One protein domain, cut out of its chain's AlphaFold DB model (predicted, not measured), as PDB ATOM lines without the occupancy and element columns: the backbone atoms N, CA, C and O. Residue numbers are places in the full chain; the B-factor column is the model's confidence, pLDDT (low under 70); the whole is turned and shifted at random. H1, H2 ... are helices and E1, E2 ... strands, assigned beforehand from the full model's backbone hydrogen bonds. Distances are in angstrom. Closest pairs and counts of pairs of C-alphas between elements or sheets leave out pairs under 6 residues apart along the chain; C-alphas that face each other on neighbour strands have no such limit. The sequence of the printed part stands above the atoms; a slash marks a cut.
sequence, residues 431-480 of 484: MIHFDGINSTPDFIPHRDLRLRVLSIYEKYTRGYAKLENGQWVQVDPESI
ATOM      1  N   MET A 431      16.457 -24.038  -3.054       98.12
ATOM      2  CA  MET A 431      15.740 -22.755  -3.062       98.12
ATOM      3  C   MET A 431      16.029 -21.933  -4.331       98.12
ATOM      4  O   MET A 431      16.913 -22.257  -5.127       98.12
ATOM      5  N   ILE A 432      15.251 -20.867  -4.521       98.25
ATOM      6  CA  ILE A 432      15.462 -19.824  -5.530       98.25
ATOM      7  C   ILE A 432      16.378 -18.759  -4.910       98.25
ATOM      8  O   ILE A 432      16.020 -18.162  -3.895       98.25
ATOM      9  N   HIS A 433      17.554 -18.548  -5.495       97.75
ATOM     10  CA  HIS A 433      18.635 -17.747  -4.922       97.75
ATOM     11  C   HIS A 433      18.659 -16.332  -5.481       97.75
ATOM     12  O   HIS A 433      18.616 -16.140  -6.696       97.75
ATOM     13  N   PHE A 434      18.829 -15.357  -4.593       96.75
ATOM     14  CA  PHE A 434      19.116 -13.982  -4.970       96.75
ATOM     15  C   PHE A 434      20.340 -13.439  -4.244       96.75
ATOM     16  O   PHE A 434      20.498 -13.563  -3.028       96.75
ATOM     17  N   ASP A 435      21.194 -12.785  -5.007       92.31
ATOM     18  CA  ASP A 435      22.402 -12.130  -4.551       92.31
ATOM     19  C   ASP A 435      22.604 -10.827  -5.349       92.31
ATOM     20  O   ASP A 435      21.929 -10.555  -6.341       92.31
ATOM     21  N   GLY A 436      23.495  -9.963  -4.873       85.44
ATOM     22  CA  GLY A 436      23.807  -8.700  -5.549       85.44
ATOM     23  C   GLY A 436      24.879  -8.817  -6.636       85.44
ATOM     24  O   GLY A 436      25.460  -7.793  -6.981       85.44
ATOM     25  N   ILE A 437      25.215 -10.030  -7.095       88.12
ATOM     26  CA  ILE A 437      26.405 -10.321  -7.911       88.12
ATOM     27  C   ILE A 437      26.021 -11.040  -9.215       88.12
ATOM     28  O   ILE A 437      26.207 -10.509 -10.302       88.12
ATOM     29  N   ASN A 438      25.483 -12.253  -9.114       88.06
ATOM     30  CA  ASN A 438      25.159 -13.169 -10.199       88.06
ATOM     31  C   ASN A 438      23.652 -13.392 -10.388       88.06
ATOM     32  O   ASN A 438      23.260 -13.753 -11.500       88.06
ATOM     33  N   SER A 439      22.823 -13.207  -9.353       94.00
ATOM     34  CA  SER A 439      21.381 -13.498  -9.394       94.00
ATOM     35  C   SER A 439      20.536 -12.385  -8.774       94.00
ATOM     36  O   SER A 439      20.158 -12.438  -7.605       94.00
ATOM     37  N   THR A 440      20.191 -11.372  -9.562       94.50
ATOM     38  CA  THR A 440      19.346 -10.259  -9.106       94.50
ATOM     39  C   THR A 440      17.846 -10.561  -9.264       94.50
ATOM     40  O   THR A 440      17.456 -11.395 -10.087       94.50
ATOM     41  N   PRO A 441      16.951  -9.887  -8.511       94.44
ATOM     42  CA  PRO A 441      15.498 -10.091  -8.621       94.44
ATOM     43  C   PRO A 441      14.911  -9.842 -10.020       94.44
ATOM     44  O   PRO A 441      13.851 -10.373 -10.352       94.44
ATOM     45  N   ASP A 442      15.599  -9.067 -10.854       93.25
ATOM     46  CA  ASP A 442      15.250  -8.740 -12.236       93.25
ATOM     47  C   ASP A 442      15.974  -9.608 -13.286       93.25
ATOM     48  O   ASP A 442      15.993  -9.246 -14.461       93.25
ATOM     49  N   PHE A 443      16.487 -10.791 -12.901       95.00
ATOM     50  CA  PHE A 443      17.182 -11.762 -13.776       95.00
ATOM     51  C   PHE A 443      16.468 -12.087 -15.106       95.00
ATOM     52  O   PHE A 443      17.107 -12.505 -16.071       95.00
ATOM     53  N   ILE A 444      15.145 -11.895 -15.162       97.50
ATOM     54  CA  ILE A 444      14.368 -11.812 -16.401       97.50
ATOM     55  C   ILE A 444      13.828 -10.380 -16.508       97.50
ATOM     56  O   ILE A 444      13.013  -9.986 -15.661       97.50
ATOM     57  N   PRO A 445      14.196  -9.613 -17.551       96.25
ATOM     58  CA  PRO A 445      13.862  -8.190 -17.647       96.25
ATOM     59  C   PRO A 445      12.372  -7.926 -17.915       96.25
ATOM     60  O   PRO A 445      11.896  -6.807 -17.738       96.25
ATOM     61  N   HIS A 446      11.618  -8.943 -18.339       97.00
ATOM     62  CA  HIS A 446      10.189  -8.846 -18.639       97.00
ATOM     63  C   HIS A 446       9.369  -9.403 -17.476       97.00
ATOM     64  O   HIS A 446       9.337 -10.616 -17.268       97.00
ATOM     65  N   ARG A 447       8.692  -8.526 -16.724       96.31
ATOM     66  CA  ARG A 447       7.985  -8.884 -15.479       96.31
ATOM     67  C   ARG A 447       7.007 -10.048 -15.651       96.31
ATOM     68  O   ARG A 447       7.092 -11.019 -14.909       96.31
ATOM     69  N   ASP A 448       6.132 -10.000 -16.651       96.75
ATOM     70  CA  ASP A 448       5.119 -11.048 -16.843       96.75
ATOM     71  C   ASP A 448       5.746 -12.409 -17.169       96.75
ATOM     72  O   ASP A 448       5.282 -13.447 -16.695       96.75
ATOM     73  N   LEU A 449       6.824 -12.415 -17.960       98.12
ATOM     74  CA  LEU A 449       7.586 -13.629 -18.251       98.12
ATOM     75  C   LEU A 449       8.280 -14.150 -16.989       98.12
ATOM     76  O   LEU A 449       8.222 -15.347 -16.708       98.12
ATOM     77  N   ARG A 450       8.880 -13.249 -16.201       98.06
ATOM     78  CA  ARG A 450       9.519 -13.573 -14.923       98.06
ATOM     79  C   ARG A 450       8.545 -14.247 -13.964       98.06
ATOM     80  O   ARG A 450       8.874 -15.293 -13.417       98.06
ATOM     81  N   LEU A 451       7.338 -13.703 -13.814       97.81
ATOM     82  CA  LEU A 451       6.295 -14.271 -12.955       97.81
ATOM     83  C   LEU A 451       5.872 -15.675 -13.406       97.81
ATOM     84  O   LEU A 451       5.748 -16.577 -12.577       97.81
ATOM     85  N   ARG A 452       5.712 -15.900 -14.718       98.25
ATOM     86  CA  ARG A 452       5.407 -17.240 -15.251       98.25
ATOM     87  C   ARG A 452       6.533 -18.233 -14.968       98.25
ATOM     88  O   ARG A 452       6.252 -19.343 -14.522       98.25
ATOM     89  N   VAL A 453       7.788 -17.829 -15.154       98.44
ATOM     90  CA  VAL A 453       8.959 -18.666 -14.846       98.44
ATOM     91  C   VAL A 453       9.062 -18.971 -13.349       98.44
ATOM     92  O   VAL A 453       9.216 -20.135 -12.978       98.44
ATOM     93  N   LEU A 454       8.902 -17.970 -12.480       98.31
ATOM     94  CA  LEU A 454       8.906 -18.161 -11.026       98.31
ATOM     95  C   LEU A 454       7.818 -19.146 -10.585       98.31
ATOM     96  O   LEU A 454       8.111 -20.050  -9.809       98.31
ATOM     97  N   SER A 455       6.614 -19.059 -11.161       97.94
ATOM     98  CA  SER A 455       5.517 -19.992 -10.855       97.94
ATOM     99  C   SER A 455       5.835 -21.455 -11.198       97.94
ATOM    100  O   SER A 455       5.246 -22.383 -10.635       97.94
ATOM    101  N   ILE A 456       6.753 -21.684 -12.145       98.50
ATOM    102  CA  ILE A 456       7.270 -23.018 -12.449       98.50
ATOM    103  C   ILE A 456       8.285 -23.407 -11.377       98.50
ATOM    104  O   ILE A 456       8.144 -24.485 -10.808       98.50
ATOM    105  N   TYR A 457       9.257 -22.546 -11.062       98.44
ATOM    106  CA  TYR A 457      10.300 -22.832 -10.066       98.44
ATOM    107  C   TYR A 457       9.720 -23.158  -8.686       98.44
ATOM    108  O   TYR A 457      10.082 -24.177  -8.100       98.44
ATOM    109  N   GLU A 458       8.748 -22.371  -8.223       97.94
ATOM    110  CA  GLU A 458       8.088 -22.531  -6.921       97.94
ATOM    111  C   GLU A 458       7.490 -23.934  -6.708       97.94
ATOM    112  O   GLU A 458       7.407 -24.398  -5.575       97.94
ATOM    113  N   LYS A 459       7.130 -24.656  -7.779       98.12
ATOM    114  CA  LYS A 459       6.597 -26.029  -7.692       98.12
ATOM    115  C   LYS A 459       7.659 -27.089  -7.386       98.12
ATOM    116  O   LYS A 459       7.300 -28.197  -6.998       98.12
ATOM    117  N   TYR A 460       8.939 -26.775  -7.583       97.88
ATOM    118  CA  TYR A 460      10.053 -27.728  -7.470       97.88
ATOM    119  C   TYR A 460      11.118 -27.311  -6.448       97.88
ATOM    120  O   TYR A 460      12.032 -28.094  -6.166       97.88
ATOM    121  N   THR A 461      10.993 -26.106  -5.889       98.00
ATOM    122  CA  THR A 461      11.900 -25.535  -4.886       98.00
ATOM    123  C   THR A 461      11.258 -25.455  -3.501       98.00
ATOM    124  O   THR A 461      10.040 -25.507  -3.365       98.00
ATOM    125  N   ARG A 462      12.077 -25.294  -2.457       97.00
ATOM    126  CA  ARG A 462      11.645 -25.198  -1.049       97.00
ATOM    127  C   ARG A 462      11.382 -23.772  -0.554       97.00
ATOM    128  O   ARG A 462      11.085 -23.594   0.623       97.00
ATOM    129  N   GLY A 463      11.509 -22.773  -1.420       97.31
ATOM    130  CA  GLY A 463      11.341 -21.365  -1.074       97.31
ATOM    131  C   GLY A 463      12.439 -20.503  -1.679       97.31
ATOM    132  O   GLY A 463      13.031 -20.865  -2.696       97.31
ATOM    133  N   TYR A 464      12.706 -19.376  -1.031       98.25
ATOM    134  CA  TYR A 464      13.625 -18.346  -1.494       98.25
ATOM    135  C   TYR A 464      14.785 -18.177  -0.523       98.25
ATOM    136  O   TYR A 464      14.592 -18.242   0.692       98.25
ATOM    137  N   ALA A 465      15.974 -17.928  -1.061       97.25
ATOM    138  CA  ALA A 465      17.175 -17.642  -0.296       97.25
ATOM    139  C   ALA A 465      17.827 -16.351  -0.793       97.25
ATOM    140  O   ALA A 465      17.871 -16.088  -1.996       97.25
ATOM    141  N   LYS A 466      18.368 -15.567   0.136       96.69
ATOM    142  CA  LYS A 466      19.150 -14.370  -0.159       96.69
ATOM    143  C   LYS A 466      20.512 -14.449   0.517       96.69
ATOM    144  O   LYS A 466      20.605 -14.916   1.652       96.69
ATOM    145  N   LEU A 467      21.557 -13.998  -0.173       95.00
ATOM    146  CA  LEU A 467      22.890 -13.903   0.413       95.00
ATOM    147  C   LEU A 467      22.990 -12.639   1.278       95.00
ATOM    148  O   LEU A 467      22.952 -11.520   0.766       95.00
ATOM    149  N   GLU A 468      23.140 -12.815   2.589       92.94
ATOM    150  CA  GLU A 468      23.279 -11.730   3.563       92.94
ATOM    151  C   GLU A 468      24.514 -11.974   4.435       92.94
ATOM    152  O   GLU A 468      24.662 -13.029   5.045       92.94
ATOM    153  N   ASN A 469      25.436 -11.004   4.476       89.75
ATOM    154  CA  ASN A 469      26.695 -11.093   5.235       89.75
ATOM    155  C   ASN A 469      27.488 -12.396   4.981       89.75
ATOM    156  O   ASN A 469      28.069 -12.973   5.898       89.75
ATOM    157  N   GLY A 470      27.493 -12.873   3.731       89.25
ATOM    158  CA  GLY A 470      28.190 -14.099   3.329       89.25
ATOM    159  C   GLY A 470      27.469 -15.404   3.687       89.25
ATOM    160  O   GLY A 470      28.069 -16.466   3.551       89.25
ATOM    161  N   GLN A 471      26.209 -15.350   4.130       92.75
ATOM    162  CA  GLN A 471      25.402 -16.528   4.452       92.75
ATOM    163  C   GLN A 471      24.075 -16.533   3.691       92.75
ATOM    164  O   GLN A 471      23.437 -15.496   3.518       92.75
ATOM    165  N   TRP A 472      23.644 -17.715   3.253       95.75
ATOM    166  CA  TRP A 472      22.335 -17.903   2.636       95.75
ATOM    167  C   TRP A 472      21.239 -17.946   3.701       95.75
ATOM    168  O   TRP A 472      21.194 -18.863   4.523       95.75
ATOM    169  N   VAL A 473      20.343 -16.963   3.661       96.06
ATOM    170  CA  VAL A 473      19.216 -16.823   4.587       96.06
ATOM    171  C   VAL A 473      17.916 -17.059   3.831       96.06
ATOM    172  O   VAL A 473      17.709 -16.511   2.751       96.06
ATOM    173  N   GLN A 474      17.032 -17.883   4.392       97.12
ATOM    174  CA  GLN A 474      15.699 -18.085   3.833       97.12
ATOM    175  C   GLN A 474      14.853 -16.818   4.008       97.12
ATOM    176  O   GLN A 474      14.816 -16.240   5.094       97.12
ATOM    177  N   VAL A 475      14.139 -16.418   2.958       96.62
ATOM    178  CA  VAL A 475      13.323 -15.197   2.938       96.62
ATOM    179  C   VAL A 475      11.931 -15.453   2.360       96.62
ATOM    180  O   VAL A 475      11.700 -16.445   1.665       96.62
ATOM    181  N   ASP A 476      10.995 -14.556   2.661       94.81
ATOM    182  CA  ASP A 476       9.693 -14.497   1.995       94.81
ATOM    183  C   ASP A 476       9.833 -13.779   0.636       94.81
ATOM    184  O   ASP A 476      10.551 -12.781   0.566       94.81
ATOM    185  N   PRO A 477       9.184 -14.235  -0.450       92.50
ATOM    186  CA  PRO A 477       9.278 -13.562  -1.747       92.50
ATOM    187  C   PRO A 477       8.819 -12.096  -1.730       92.50
ATOM    188  O   PRO A 477       9.361 -11.296  -2.492       92.50
ATOM    189  N   GLU A 478       7.868 -11.723  -0.868       92.25
ATOM    190  CA  GLU A 478       7.373 -10.344  -0.748       92.25
ATOM    191  C   GLU A 478       8.426  -9.397  -0.144       92.25
ATOM    192  O   GLU A 478       8.317  -8.177  -0.278       92.25
ATOM    193  N   SER A 479       9.476  -9.932   0.492       91.44
ATOM    194  CA  SER A 479      10.584  -9.129   1.023       91.44
ATOM    195  C   SER A 479      11.676  -8.827  -0.009       91.44
ATOM    196  O   SER A 479      12.620  -8.104   0.314       91.44
ATOM    197  N   ILE A 480      11.566  -9.352  -1.238       91.19
ATOM    198  CA  ILE A 480      12.560  -9.198  -2.306       91.19
ATOM    199  C   ILE A 480      12.108  -8.083  -3.265       91.19
ATOM    200  O   ILE A 480      11.234  -8.306  -4.110       91.19
TER     201      ILE A 480
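Overview. This is residues 431 to 480 of the 484 residues of an uncharacterized protein of Thermofilum pendens (strain DSM 2475 / Hrk 5) (UniProt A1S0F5). A small three-stranded sheet and one helix, H1, stand side by side, joined by residues 435 to 446 and 458 to 463 into an open ring. E2 and E3 form a hairpin, with E1 beside E2 at one edge of the sheet and E3 at the other edge. The 50 printed residues run E1, H1, E2, E3; the sheet's order is E1 E2 E3, mixed; the class is mixed, with under half of the residues in named elements. It is compact, radius of gyration of the C-alphas 10.9 A, spanning 31 by 22 by 17 A.

Arrangement. Start at E1, residues 432 to 434, parallel at 28 degrees to E2, residues 464 to 468; N 465 and O 432 are 2.8 A apart, within hydrogen-bond range. Between them in the chain comes H1, residues 447 to 457, not on the sheet; its closest C-alpha to E1 is Tyr 457, 7.5 A from that of Ile 432. E1, H1 and E2 make a strand-helix-strand unit, two parallel neighbour strands with a helix between, its crossover right-handed. E3, residues 471 to 475, is antiparallel to E2 at 140 degrees, a hairpin; N 466 and O 473 are 2.9 A apart, within range. H1 and E3 are apart. In H1 every O i to N i+4 pair is within hydrogen-bond range.

Along the chain. Find C-alpha 432 at (15.462, -19.824, -5.530), where E1 begins its 6.9 A. H1 runs 15.1 A from C-alpha 447, E2 12.7 A, and E3 12.2 A to C-alpha 475 at (13.323, -15.197, 2.938).

Size, cuts and confidence. C-alphas 448 and 469, the farthest apart, are 30.9 A apart. The printed part has no cut; the link E1 to H1 is long, and no printed residue is under 70 in pLDDT.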